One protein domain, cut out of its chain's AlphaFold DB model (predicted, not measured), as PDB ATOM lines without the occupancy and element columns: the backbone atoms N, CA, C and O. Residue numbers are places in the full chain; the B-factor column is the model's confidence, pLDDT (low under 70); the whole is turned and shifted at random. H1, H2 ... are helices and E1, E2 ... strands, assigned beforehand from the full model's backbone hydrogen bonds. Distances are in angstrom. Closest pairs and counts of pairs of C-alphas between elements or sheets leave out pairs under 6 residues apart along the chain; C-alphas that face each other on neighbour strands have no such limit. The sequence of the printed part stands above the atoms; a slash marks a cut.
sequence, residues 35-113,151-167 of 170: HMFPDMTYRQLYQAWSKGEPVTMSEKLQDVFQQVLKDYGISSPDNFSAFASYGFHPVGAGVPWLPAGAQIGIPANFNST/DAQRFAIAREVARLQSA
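AT A GLANCE: This is residues 35 to 113 and 151 to 167 of the 170 residues of the protein "Transmembrane protein 177" of Dissostichus mawsoni (UniProt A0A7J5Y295). A small three-stranded sheet forms the middle, with the longer helices H2 and H4 crossing over one face and the short helix H1 over the other. A long link, residues 47 to 58, leads from H1 to H2. The printed part has 96 residues with four named helices and three named strands, in the order H1 H2 E1 E2 E3 H3 H4; the sheet, E1 E3 E2, is mixed, as is the class, helices and strands. It is compact, with a radius of gyration of the C-alphas of 12.4 A and spans of 36 by 31 by 18 A.

HOW THE PARTS SIT: H1, residues 42 to 46, is on the sheet of E1, residues 80 to 85, E3, residues 102 to 107, and E2, residues 91 to 94, at a height of 8.3 A. On the opposite face H2, residues 59 to 72, runs slantwise to the strands, at 39 degrees to E1 on the local plane. H4, residues 151 to 166, on the same face as H2, runs along the strands over E3 and E2. H2 and H4 touch at a steep tilt of 56 degrees, closest at the C-alphas of Val 68 and Ala 158, 5.8 A. E1 and E3 are parallel, with N 83 and O 104 at 3.0 A; E2 and E3 form an antiparallel hairpin, with N 103 and O 93 at 2.8 A. H3, residues 108 to 111, only grazes the sheet. In H1 and H2 every O i to N i+4 pair is within hydrogen-bond range, in H4 11 of 12; H3 is too short for one.

IN THESE COORDINATES: H1 begins at C-alpha 42 (5.549, 115.696, 260.565) and is 6.3 A long. H2 measures 19.8 A, E1 15.2 A, E2 10.9 A, E3 16.5 A and H3 5.5 A. H4 measures 21.4 A and ends at C-alpha 166 (-3.502, 106.605, 246.019).

THE WHOLE: The C-alphas of Lys 51 and Gly 73, the two farthest apart, are 37.1 A apart. Residues 114 to 150 are not printed; C-alphas 113 and 151 are 12.7 A apart across the cut. Residue 167 alone has a pLDDT under 70.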
ATOM      1  N   HIS A  35       0.791 110.315 260.440       93.38
ATOM      2  CA  HIS A  35      -0.205 110.574 259.403       93.38
ATOM      3  C   HIS A  35      -1.576 110.959 259.968       93.38
ATOM      4  O   HIS A  35      -2.349 111.623 259.288       93.38
ATOM      5  N   MET A  36      -1.896 110.573 261.201       92.94
ATOM      6  CA  MET A  36      -3.128 111.011 261.865       92.94
ATOM      7  C   MET A  36      -3.014 112.456 262.369       92.94
ATOM      8  O   MET A  36      -3.999 113.190 262.362       92.94
ATOM      9  N   PHE A  37      -1.811 112.858 262.793       93.06
ATOM     10  CA  PHE A  37      -1.539 114.171 263.387       93.06
ATOM     11  C   PHE A  37      -0.324 114.858 262.730       93.06
ATOM     12  O   PHE A  37       0.663 115.150 263.420       93.06
ATOM     13  N   PRO A  38      -0.352 115.110 261.406       93.62
ATOM     14  CA  PRO A  38       0.804 115.629 260.674       93.62
ATOM     15  C   PRO A  38       1.263 117.008 261.174       93.62
ATOM     16  O   PRO A  38       2.467 117.229 261.268       93.62
ATOM     17  N   ASP A  39       0.358 117.890 261.612       92.06
ATOM     18  CA  ASP A  39       0.732 119.203 262.168       92.06
ATOM     19  C   ASP A  39       1.594 119.110 263.435       92.06
ATOM     20  O   ASP A  39       2.544 119.872 263.605       92.06
ATOM     21  N   MET A  40       1.274 118.171 264.331       90.62
ATOM     22  CA  MET A  40       1.961 118.022 265.621       90.62
ATOM     23  C   MET A  40       3.269 117.237 265.517       90.62
ATOM     24  O   MET A  40       4.054 117.231 266.460       90.62
ATOM     25  N   THR A  41       3.484 116.534 264.407       91.94
ATOM     26  CA  THR A  41       4.593 115.589 264.251       91.94
ATOM     27  C   THR A  41       5.413 115.934 263.017       91.94
ATOM     28  O   THR A  41       6.484 116.532 263.107       91.94
ATOM     29  N   TYR A  42       4.883 115.597 261.848       92.00
ATOM     30  CA  TYR A  42       5.549 115.696 260.565       92.00
ATOM     31  C   TYR A  42       5.943 117.127 260.203       92.00
ATOM     32  O   TYR A  42       7.083 117.388 259.820       92.00
ATOM     33  N   ARG A  43       5.019 118.077 260.368       92.69
ATOM     34  CA  ARG A  43       5.269 119.481 260.060       92.69
ATOM     35  C   ARG A  43       6.336 120.065 260.968       92.69
ATOM     36  O   ARG A  43       7.260 120.684 260.462       92.69
ATOM     37  N   GLN A  44       6.275 119.820 262.277       90.75
ATOM     38  CA  GLN A  44       7.323 120.274 263.199       90.75
ATOM     39  C   GLN A  44       8.700 119.730 262.813       90.75
ATOM     40  O   GLN A  44       9.689 120.460 262.889       90.75
ATOM     41  N   LEU A  45       8.745 118.474 262.353       92.06
ATOM     42  CA  LEU A  45       9.980 117.840 261.923       92.06
ATOM     43  C   LEU A  45      10.529 118.421 260.626       92.06
ATOM     44  O   LEU A  45      11.735 118.450 260.530       92.06
ATOM     45  N   TYR A  46       9.719 118.843 259.650       94.00
ATOM     46  CA  TYR A  46      10.216 119.262 258.325       94.00
ATOM     47  C   TYR A  46      10.089 120.756 258.023       94.00
ATOM     48  O   TYR A  46      10.616 121.215 257.009       94.00
ATOM     49  N   GLN A  47       9.383 121.523 258.850       93.56
ATOM     50  CA  GLN A  47       9.153 122.952 258.649       93.56
ATOM     51  C   GLN A  47      10.485 123.690 258.484       93.56
ATOM     52  O   GLN A  47      11.416 123.521 259.268       93.56
ATOM     53  N   ALA A  48      10.585 124.532 257.457       90.19
ATOM     54  CA  ALA A  48      11.692 125.465 257.343       90.19
ATOM     55  C   ALA A  48      11.525 126.587 258.370       90.19
ATOM     56  O   ALA A  48      10.441 127.163 258.489       90.19
ATOM     57  N   TRP A  49      12.620 126.936 259.042       88.38
ATOM     58  CA  TRP A  49      12.678 128.001 260.040       88.38
ATOM     59  C   TRP A  49      13.679 129.070 259.613       88.38
ATOM     60  O   TRP A  49      14.739 128.764 259.064       88.38
ATOM     61  N   SER A  50      13.350 130.332 259.870       83.06
ATOM     62  CA  SER A  50      14.245 131.468 259.664       83.06
ATOM     63  C   SER A  50      14.068 132.442 260.817       83.06
ATOM     64  O   SER A  50      12.953 132.855 261.115       83.06
ATOM     65  N   LYS A  51      15.170 132.794 261.489       85.38
ATOM     66  CA  LYS A  51      15.167 133.697 262.658       85.38
ATOM     67  C   LYS A  51      14.194 133.271 263.776       85.38
ATOM     68  O   LYS A  51      13.624 134.120 264.444       85.38
ATOM     69  N   GLY A  52      14.026 131.962 263.979       85.38
ATOM     70  CA  GLY A  52      13.150 131.401 265.016       85.38
ATOM     71  C   GLY A  52      11.679 131.262 264.617       85.38
ATOM     72  O   GLY A  52      10.932 130.627 265.348       85.38
ATOM     73  N   GLU A  53      11.283 131.763 263.446       88.31
ATOM     74  CA  GLU A  53       9.903 131.712 262.958       88.31
ATOM     75  C   GLU A  53       9.756 130.742 261.776       88.31
ATOM     76  O   GLU A  53      10.709 130.555 261.000       88.31
ATOM     77  N   PRO A  54       8.580 130.107 261.605       89.94
ATOM     78  CA  PRO A  54       8.326 129.238 260.471       89.94
ATOM     79  C   PRO A  54       8.299 130.069 259.188       89.94
ATOM     80  O   PRO A  54       7.607 131.081 259.074       89.94
ATOM     81  N   VAL A  55       9.056 129.625 258.188       88.69
ATOM     82  CA  VAL A  55       9.088 130.272 256.878       88.69
ATOM     83  C   VAL A  55       7.720 130.131 256.219       88.69
ATOM     84  O   VAL A  55       7.210 129.020 256.044       88.69
ATOM     85  N   THR A  56       7.142 131.265 255.831       89.88
ATOM     86  CA  THR A  56       5.911 131.299 255.050       89.88
ATOM     87  C   THR A  56       6.181 130.860 253.616       89.88
ATOM     88  O   THR A  56       7.247 131.093 253.041       89.88
ATOM     89  N   MET A  57       5.208 130.171 253.036       89.44
ATOM     90  CA  MET A  57       5.292 129.705 251.662       89.44
ATOM     91  C   MET A  57       5.079 130.883 250.706       89.44
ATOM     92  O   MET A  57       4.153 131.669 250.896       89.44
ATOM     93  N   SER A  58       5.917 131.005 249.680       91.62
ATOM     94  CA  SER A  58       5.778 132.048 248.659       91.62
ATOM     95  C   SER A  58       4.550 131.814 247.778       91.62
ATOM     96  O   SER A  58       4.164 130.669 247.542       91.62
ATOM     97  N   GLU A  59       3.988 132.892 247.232       93.69
ATOM     98  CA  GLU A  59       2.853 132.837 246.295       93.69
ATOM     99  C   GLU A  59       3.163 131.940 245.090       93.69
ATOM    100  O   GLU A  59       2.404 131.021 244.807       93.69
ATOM    101  N   LYS A  60       4.357 132.081 244.490       92.94
ATOM    102  CA  LYS A  60       4.838 131.210 243.400       92.94
ATOM    103  C   LYS A  60       4.664 129.724 243.722       92.94
ATOM    104  O   LYS A  60       4.183 128.962 242.889       92.94
ATOM    105  N   LEU A  61       5.106 129.282 244.902       94.12
ATOM    106  CA  LEU A  61       5.019 127.864 245.254       94.12
ATOM    107  C   LEU A  61       3.587 127.449 245.564       94.12
ATOM    108  O   LEU A  61       3.229 126.308 245.279       94.12
ATOM    109  N   GLN A  62       2.787 128.340 246.159       95.81
ATOM    110  CA  GLN A  62       1.372 128.072 246.408       95.81
ATOM    111  C   GLN A  62       0.637 127.870 245.080       95.81
ATOM    112  O   GLN A  62      -0.065 126.874 244.930       95.81
ATOM    113  N   ASP A  63       0.891 128.719 244.087       96.62
ATOM    114  CA  ASP A  63       0.310 128.606 242.748       96.62
ATOM    115  C   ASP A  63       0.721 127.305 242.054       96.62
ATOM    116  O   ASP A  63      -0.126 126.589 241.520       96.62
ATOM    117  N   VAL A  64       2.012 126.951 242.107       96.94
ATOM    118  CA  VAL A  64       2.507 125.681 241.550       96.94
ATOM    119  C   VAL A  64       1.833 124.492 242.231       96.94
ATOM    120  O   VAL A  64       1.432 123.547 241.553       96.94
ATOM    121  N   PHE A  65       1.684 124.531 243.554       98.06
ATOM    122  CA  PHE A  65       1.012 123.479 244.307       98.06
ATOM    123  C   PHE A  65      -0.464 123.343 243.914       98.06
ATOM    124  O   PHE A  65      -0.906 122.243 243.586       98.06
ATOM    125  N   GLN A  66      -1.206 124.452 243.873       97.94
ATOM    126  CA  GLN A  66      -2.616 124.456 243.473       97.94
ATOM    127  C   GLN A  66      -2.803 123.977 242.033       97.94
ATOM    128  O   GLN A  66      -3.712 123.197 241.741       97.94
ATOM    129  N   GLN A  67      -1.905 124.380 241.135       97.94
ATOM    130  CA  GLN A  67      -1.905 123.893 239.764       97.94
ATOM    131  C   GLN A  67      -1.663 122.384 239.699       97.94
ATOM    132  O   GLN A  67      -2.373 121.698 238.976       97.94
ATOM    133  N   VAL A  68      -0.733 121.845 240.491       98.38
ATOM    134  CA  VAL A  68      -0.507 120.395 240.564       98.38
ATOM    135  C   VAL A  68      -1.748 119.652 241.067       98.38
ATOM    136  O   VAL A  68      -2.108 118.634 240.480       98.38
ATOM    137  N   LEU A  69      -2.425 120.144 242.113       98.19
ATOM    138  CA  LEU A  69      -3.664 119.526 242.608       98.19
ATOM    139  C   LEU A  69      -4.748 119.493 241.521       98.19
ATOM    140  O   LEU A  69      -5.429 118.477 241.350       98.19
ATOM    141  N   LYS A  70      -4.872 120.591 240.769       98.00
ATOM    142  CA  LYS A  70      -5.810 120.720 239.653       98.00
ATOM    143  C   LYS A  70      -5.459 119.780 238.499       98.00
ATOM    144  O   LYS A  70      -6.329 119.044 238.044       98.00
ATOM    145  N   ASP A  71      -4.209 119.791 238.048       97.44
ATOM    146  CA  ASP A  71      -3.736 119.005 236.903       97.44
ATOM    147  C   ASP A  71      -3.785 117.497 237.195       97.44
ATOM    148  O   ASP A  71      -4.103 116.705 236.309       97.44
ATOM    149  N   TYR A  72      -3.530 117.092 238.447       95.88
ATOM    150  CA  TYR A  72      -3.676 115.700 238.889       95.88
ATOM    151  C   TYR A  72      -5.147 115.266 239.047       95.88
ATOM    152  O   TYR A  72      -5.438 114.071 239.048       95.88
ATOM    153  N   GLY A  73      -6.086 116.211 239.167       96.12
ATOM    154  CA  GLY A  73      -7.520 115.922 239.282       96.12
ATOM    155  C   GLY A  73      -7.986 115.570 240.700       96.12
ATOM    156  O   GLY A  73      -8.890 114.748 240.865       96.12
ATOM    157  N   ILE A  74      -7.387 116.170 241.734       96.06
ATOM    158  CA  ILE A  74      -7.821 115.972 243.125       96.06
ATOM    159  C   ILE A  74      -9.244 116.512 243.322       96.06
ATOM    160  O   ILE A  74      -9.514 117.687 243.093       96.06
ATOM    161  N   SER A  75     -10.160 115.657 243.790       93.38
ATOM    162  CA  SER A  75     -11.575 116.022 243.978       93.38
ATOM    163  C   SER A  75     -11.828 116.928 245.188       93.38
ATOM    164  O   SER A  75     -12.787 117.692 245.189       93.38
ATOM    165  N   SER A  76     -10.980 116.842 246.218       94.75
ATOM    166  CA  SER A  76     -11.088 117.622 247.460       94.75
ATOM    167  C   SER A  76      -9.753 118.309 247.761       94.75
ATOM    168  O   SER A  76      -9.016 117.852 248.636       94.75
ATOM    169  N   PRO A  77      -9.391 119.363 247.004       95.81
ATOM    170  CA  PRO A  77      -8.095 120.030 247.144       95.81
ATOM    171  C   PRO A  77      -7.902 120.669 248.524       95.81
ATOM    172  O   PRO A  77      -6.778 120.706 249.005       95.81
ATOM    173  N   ASP A  78      -8.982 121.068 249.203       95.94
ATOM    174  CA  ASP A  78      -8.945 121.635 250.561       95.94
ATOM    175  C   ASP A  78      -8.413 120.654 251.619       95.94
ATOM    176  O   ASP A  78      -7.949 121.064 252.682       95.94
ATOM    177  N   ASN A  79      -8.424 119.350 251.319       95.75
ATOM    178  CA  ASN A  79      -7.847 118.332 252.194       95.75
ATOM    179  C   ASN A  79      -6.327 118.201 252.023       95.75
ATOM    180  O   ASN A  79      -5.700 117.391 252.707       95.75
ATOM    181  N   PHE A  80      -5.732 118.961 251.105       96.75
ATOM    182  CA  PHE A  80      -4.299 119.030 250.882       96.75
ATOM    183  C   PHE A  80      -3.791 120.421 251.248       96.75
ATOM    184  O   PHE A  80      -4.286 121.442 250.779       96.75
ATOM    185  N   SER A  81      -2.738 120.464 252.052       96.44
ATOM    186  CA  SER A  81      -2.059 121.706 252.410       96.44
ATOM    187  C   SER A  81      -0.570 121.602 252.118       96.44
ATOM    188  O   SER A  81       0.008 120.514 252.124       96.44
ATOM    189  N   ALA A  82       0.056 122.743 251.851       96.31
ATOM    190  CA  ALA A  82       1.488 122.821 251.632       96.31
ATOM    191  C   ALA A  82       2.157 123.761 252.634       96.31
ATOM    192  O   ALA A  82       1.559 124.725 253.115       96.31
ATOM    193  N   PHE A  83       3.417 123.476 252.948       95.44
ATOM    194  CA  PHE A  83       4.249 124.321 253.800       95.44
ATOM    195  C   PHE A  83       5.678 124.376 253.263       95.44
ATOM    196  O   PHE A  83       6.117 123.492 252.529       95.44
ATOM    197  N   ALA A  84       6.430 125.414 253.631       93.56
ATOM    198  CA  ALA A  84       7.842 125.489 253.278       93.56
ATOM    199  C   ALA A  84       8.638 124.476 254.114       93.56
ATOM    200  O   ALA A  84       8.707 124.609 255.338       93.56
ATOM    201  N   SER A  85       9.261 123.489 253.470       94.06
ATOM    202  CA  SER A  85      10.101 122.502 254.151       94.06
ATOM    203  C   SER A  85      11.589 122.851 254.098       94.06
ATOM    204  O   SER A  85      12.077 123.584 253.218       94.06
ATOM    205  N   TYR A  86      12.338 122.343 255.074       86.50
ATOM    206  CA  TYR A  86      13.781 122.215 254.941       86.50
ATOM    207  C   TYR A  86      14.116 120.946 254.147       86.50
ATOM    208  O   TYR A  86      13.393 119.954 254.186       86.50
ATOM    209  N   GLY A  87      15.236 120.976 253.426       87.75
ATOM    210  CA  GLY A  87      15.653 119.905 252.520       87.75
ATOM    211  C   GLY A  87      15.590 120.329 251.053       87.75
ATOM    212  O   GLY A  87      15.490 121.519 250.756       87.75
ATOM    213  N   PHE A  88      15.683 119.342 250.156       88.75
ATOM    214  CA  PHE A  88      15.794 119.535 248.698       88.75
ATOM    215  C   PHE A  88      14.806 118.698 247.875       88.75
ATOM    216  O   PHE A  88      14.831 118.747 246.648       88.75
ATOM    217  N   HIS A  89      13.941 117.918 248.523       91.88
ATOM    218  CA  HIS A  89      12.889 117.151 247.859       91.88
ATOM    219  C   HIS A  89      11.551 117.376 248.569       91.88
ATOM    220  O   HIS A  89      11.558 117.584 249.784       91.88
ATOM    221  N   PRO A  90      10.415 117.352 247.848       95.81
ATOM    222  CA  PRO A  90       9.105 117.361 248.476       95.81
ATOM    223  C   PRO A  90       8.929 116.164 249.398       95.81
ATOM    224  O   PRO A  90       9.347 115.049 249.076       95.81
ATOM    225  N   VAL A  91       8.314 116.421 250.542       94.94
ATOM    226  CA  VAL A  91       8.055 115.444 251.596       94.94
ATOM    227  C   VAL A  91       6.580 115.558 251.967       94.94
ATOM    228  O   VAL A  91       6.045 116.662 251.952       94.94
ATOM    229  N   GLY A  92       5.890 114.467 252.278       94.69
ATOM    230  CA  GLY A  92       4.504 114.542 252.716       94.69
ATOM    231  C   GLY A  92       4.072 113.483 253.725       94.69
ATOM    232  O   GLY A  92       4.650 112.399 253.847       94.69
ATOM    233  N   ALA A  93       3.016 113.810 254.460       95.44
ATOM    234  CA  ALA A  93       2.334 112.917 255.389       95.44
ATOM    235  C   ALA A  93       0.856 113.294 255.488       95.44
ATOM    236  O   ALA A  93       0.398 114.246 254.863       95.44
ATOM    237  N   GLY A  94       0.106 112.546 256.286       94.38
ATOM    238  CA  GLY A  94      -1.333 112.719 256.399       94.38
ATOM    239  C   GLY A  94      -2.134 111.693 255.608       94.38
ATOM    240  O   GLY A  94      -1.571 110.798 254.965       94.38
ATOM    241  N   VAL A  95      -3.452 111.834 255.693       93.69
ATOM    242  CA  VAL A  95      -4.446 111.016 255.001       93.69
ATOM    243  C   VAL A  95      -5.528 111.964 254.473       93.69
ATOM    244  O   VAL A  95      -6.249 112.548 255.282       93.69
ATOM    245  N   PRO A  96      -5.690 112.122 253.146       93.44
ATOM    246  CA  PRO A  96      -6.577 113.144 252.580       93.44
ATOM    247  C   PRO A  96      -8.051 113.035 252.985       93.44
ATOM    248  O   PRO A  96      -8.785 114.004 252.888       93.44
ATOM    249  N   TRP A  97      -8.526 111.864 253.409       90.56
ATOM    250  CA  TRP A  97      -9.921 111.671 253.828       90.56
ATOM    251  C   TRP A  97     -10.135 111.815 255.343       90.56
ATOM    252  O   TRP A  97     -11.264 111.682 255.815       90.56
ATOM    253  N   LEU A  98      -9.079 112.092 256.114       91.50
ATOM    254  CA  LEU A  98      -9.181 112.410 257.538       91.50
ATOM    255  C   LEU A  98      -9.285 113.923 257.773       91.50
ATOM    256  O   LEU A  98      -8.818 114.697 256.942       91.50
ATOM    257  N   PRO A  99      -9.805 114.367 258.936       91.12
ATOM    258  CA  PRO A  99      -9.944 115.794 259.242       91.12
ATOM    259  C   PRO A  99      -8.637 116.597 259.209       91.12
ATOM    260  O   PRO A  99      -8.661 117.778 258.891       91.12
ATOM    261  N   ALA A 100      -7.499 115.972 259.533       92.00
ATOM    262  CA  ALA A 100      -6.184 116.618 259.462       92.00
ATOM    263  C   ALA A 100      -5.627 116.711 258.027       92.00
ATOM    264  O   ALA A 100      -4.612 117.371 257.800       92.00
ATOM    265  N   GLY A 101      -6.275 116.040 257.069       94.75
ATOM    266  CA  GLY A 101      -5.897 116.023 255.666       94.75
ATOM    267  C   GLY A 101      -4.498 115.461 255.406       94.75
ATOM    268  O   GLY A 101      -3.936 114.678 256.179       94.75
ATOM    269  N   ALA A 102      -3.946 115.872 254.271       95.62
ATOM    270  CA  ALA A 102      -2.595 115.600 253.819       95.62
ATOM    271  C   ALA A 102      -1.775 116.893 253.755       95.62
ATOM    272  O   ALA A 102      -2.274 117.959 253.392       95.62
ATOM    273  N   GLN A 103      -0.496 116.792 254.100       96.00
ATOM    274  CA  GLN A 103       0.433 117.913 254.140       96.00
ATOM    275  C   GLN A 103       1.654 117.615 253.292       96.00
ATOM    276  O   GLN A 103       2.235 116.534 253.404       96.00
ATOM    277  N   ILE A 104       2.058 118.586 252.479       96.88
ATOM    278  CA  ILE A 104       3.207 118.478 251.584       96.88
ATOM    279  C   ILE A 104       4.185 119.614 251.887       96.88
ATOM    280  O   ILE A 104       3.920 120.794 251.674       96.88
ATOM    281  N   GLY A 105       5.353 119.244 252.392       96.94
ATOM    282  CA  GLY A 105       6.485 120.130 252.574       96.94
ATOM    283  C   GLY A 105       7.199 120.361 251.248       96.94
ATOM    284  O   GLY A 105       7.812 119.436 250.712       96.94
ATOM    285  N   ILE A 106       7.158 121.590 250.736       97.00
ATOM    286  CA  ILE A 106       7.819 121.993 249.492       97.00
ATOM    287  C   ILE A 106       9.132 122.726 249.821       97.00
ATOM    288  O   ILE A 106       9.112 123.740 250.528       97.00
ATOM    289  N   PRO A 107      10.281 122.249 249.307       93.25
ATOM    290  CA  PRO A 107      11.579 122.864 249.548       93.25
ATOM    291  C   PRO A 107      11.676 124.288 249.011       93.25
ATOM    292  O   PRO A 107      11.277 124.572 247.882       93.25
ATOM    293  N   ALA A 108      12.305 125.196 249.759       85.00
ATOM    294  CA  ALA A 108      12.436 126.571 249.273       85.00
ATOM    295  C   ALA A 108      13.422 126.748 248.110       85.00
ATOM    296  O   ALA A 108      13.373 127.799 247.479       85.00
ATOM    297  N   ASN A 109      14.262 125.758 247.768       89.88
ATOM    298  CA  ASN A 109      15.045 125.840 246.528       89.88
ATOM    299  C   ASN A 109      14.143 125.855 245.282       89.88
ATOM    300  O   ASN A 109      14.577 126.312 244.235       89.88
ATOM    301  N   PHE A 110      12.867 125.463 245.387       93.69
ATOM    302  CA  PHE A 110      11.911 125.585 244.283       93.69
ATOM    303  C   PHE A 110      11.550 127.057 243.996       93.69
ATOM    304  O   PHE A 110      11.083 127.399 242.907       93.69
ATOM    305  N   ASN A 111      11.808 127.974 244.939       89.38
ATOM    306  CA  ASN A 111      11.720 129.404 244.648       89.38
ATOM    307  C   ASN A 111      12.812 129.872 243.696       89.38
ATOM    308  O   ASN A 111      12.564 130.814 242.944       89.38
ATOM    309  N   SER A 112      13.962 129.198 243.685       87.88
ATOM    310  CA  SER A 112      15.083 129.602 242.857       87.88
ATOM    311  C   SER A 112      14.797 129.467 241.367       87.88
ATOM    312  O   SER A 112      14.031 128.609 240.918       87.88
ATOM    313  N   THR A 113      15.427 130.349 240.608       85.94
ATOM    314  CA  THR A 113      15.507 130.325 239.147       85.94
ATOM    315  C   THR A 113      16.977 130.414 238.742       85.94
ATOM    316  O   THR A 113      17.848 130.600 239.594       85.94
ATOM    317  N   ASP A 151       8.726 122.164 235.282       96.31
ATOM    318  CA  ASP A 151       8.158 120.829 235.083       96.31
ATOM    319  C   ASP A 151       8.733 119.811 236.072       96.31
ATOM    320  O   ASP A 151       7.985 119.004 236.622       96.31
ATOM    321  N   ALA A 152      10.034 119.888 236.378       95.88
ATOM    322  CA  ALA A 152      10.645 119.046 237.405       95.88
ATOM    323  C   ALA A 152      10.066 119.344 238.798       95.88
ATOM    324  O   ALA A 152       9.798 118.418 239.568       95.88
ATOM    325  N   GLN A 153       9.814 120.621 239.110       96.06
ATOM    326  CA  GLN A 153       9.164 121.025 240.360       96.06
ATOM    327  C   GLN A 153       7.735 120.475 240.452       96.06
ATOM    328  O   GLN A 153       7.389 119.827 241.444       96.06
ATOM    329  N   ARG A 154       6.923 120.674 239.404       97.38
ATOM    330  CA  ARG A 154       5.550 120.152 239.328       97.38
ATOM    331  C   ARG A 154       5.521 118.637 239.454       97.38
ATOM    332  O   ARG A 154       4.745 118.121 240.248       97.38
ATOM    333  N   PHE A 155       6.393 117.931 238.735       97.56
ATOM    334  CA  PHE A 155       6.496 116.476 238.815       97.56
ATOM    335  C   PHE A 155       6.833 116.005 240.233       97.56
ATOM    336  O   PHE A 155       6.190 115.091 240.750       97.56
ATOM    337  N   ALA A 156       7.811 116.637 240.887       97.12
ATOM    338  CA  ALA A 156       8.221 116.258 242.236       97.12
ATOM    339  C   ALA A 156       7.087 116.438 243.260       97.12
ATOM    340  O   ALA A 156       6.909 115.582 244.129       97.12
ATOM    341  N   ILE A 157       6.305 117.517 243.140       97.88
ATOM    342  CA  ILE A 157       5.127 117.769 243.983       97.88
ATOM    343  C   ILE A 157       4.006 116.781 243.637       97.88
ATOM    344  O   ILE A 157       3.441 116.160 244.535       97.88
ATOM    345  N   ALA A 158       3.715 116.583 242.349       97.38
ATOM    346  CA  ALA A 158       2.660 115.690 241.874       97.38
ATOM    347  C   ALA A 158       2.895 114.247 242.316       97.38
ATOM    348  O   ALA A 158       1.955 113.570 242.715       97.38
ATOM    349  N   ARG A 159       4.152 113.788 242.320       96.12
ATOM    350  CA  ARG A 159       4.528 112.476 242.859       96.12
ATOM    351  C   ARG A 159       4.101 112.322 244.319       96.12
ATOM    352  O   ARG A 159       3.612 111.263 244.696       96.12
ATOM    353  N   GLU A 160       4.287 113.361 245.129       95.75
ATOM    354  CA  GLU A 160       3.938 113.326 246.550       95.75
ATOM    355  C   GLU A 160       2.422 113.389 246.772       95.75
ATOM    356  O   GLU A 160       1.884 112.619 247.569       95.75
ATOM    357  N   VAL A 161       1.720 114.221 245.996       96.56
ATOM    358  CA  VAL A 161       0.248 114.244 245.943       96.56
ATOM    359  C   VAL A 161      -0.297 112.865 245.562       96.56
ATOM    360  O   VAL A 161      -1.143 112.318 246.267       96.56
ATOM    361  N   ALA A 162       0.223 112.272 244.487       95.06
ATOM    362  CA  ALA A 162      -0.199 110.971 243.979       95.06
ATOM    363  C   ALA A 162       0.013 109.860 245.006       95.06
ATOM    364  O   ALA A 162      -0.874 109.020 245.195       95.06
ATOM    365  N   ARG A 163       1.166 109.883 245.692       93.12
ATOM    366  CA  ARG A 163       1.482 108.957 246.780       93.12
ATOM    367  C   ARG A 163       0.428 109.057 247.877       93.12
ATOM    368  O   ARG A 163      -0.208 108.057 248.170       93.12
ATOM    369  N   LEU A 164       0.181 110.249 248.418       93.94
ATOM    370  CA  LEU A 164      -0.773 110.443 249.519       93.94
ATOM    371  C   LEU A 164      -2.233 110.181 249.117       93.94
ATOM    372  O   LEU A 164      -3.015 109.724 249.950       93.94
ATOM    373  N   GLN A 165      -2.597 110.440 247.860       92.25
ATOM    374  CA  GLN A 165      -3.941 110.196 247.337       92.25
ATOM    375  C   GLN A 165      -4.229 108.706 247.109       92.25
ATOM    376  O   GLN A 165      -5.326 108.244 247.411       92.25
ATOM    377  N   SER A 166      -3.273 107.970 246.536       84.06
ATOM    378  CA  SER A 166      -3.502 106.605 246.019       84.06
ATOM    379  C   SER A 166      -3.042 105.521 246.986       84.06
ATOM    380  O   SER A 166      -3.631 104.448 247.060       84.06
ATOM    381  N   ALA A 167      -1.966 105.810 247.705       66.31
ATOM    382  CA  ALA A 167      -1.299 104.924 248.635       66.31
ATOM    383  C   ALA A 167      -0.998 105.752 249.878       66.31
ATOM    384  O   ALA A 167       0.162 106.058 250.172       66.31
TER     385      ALA A 167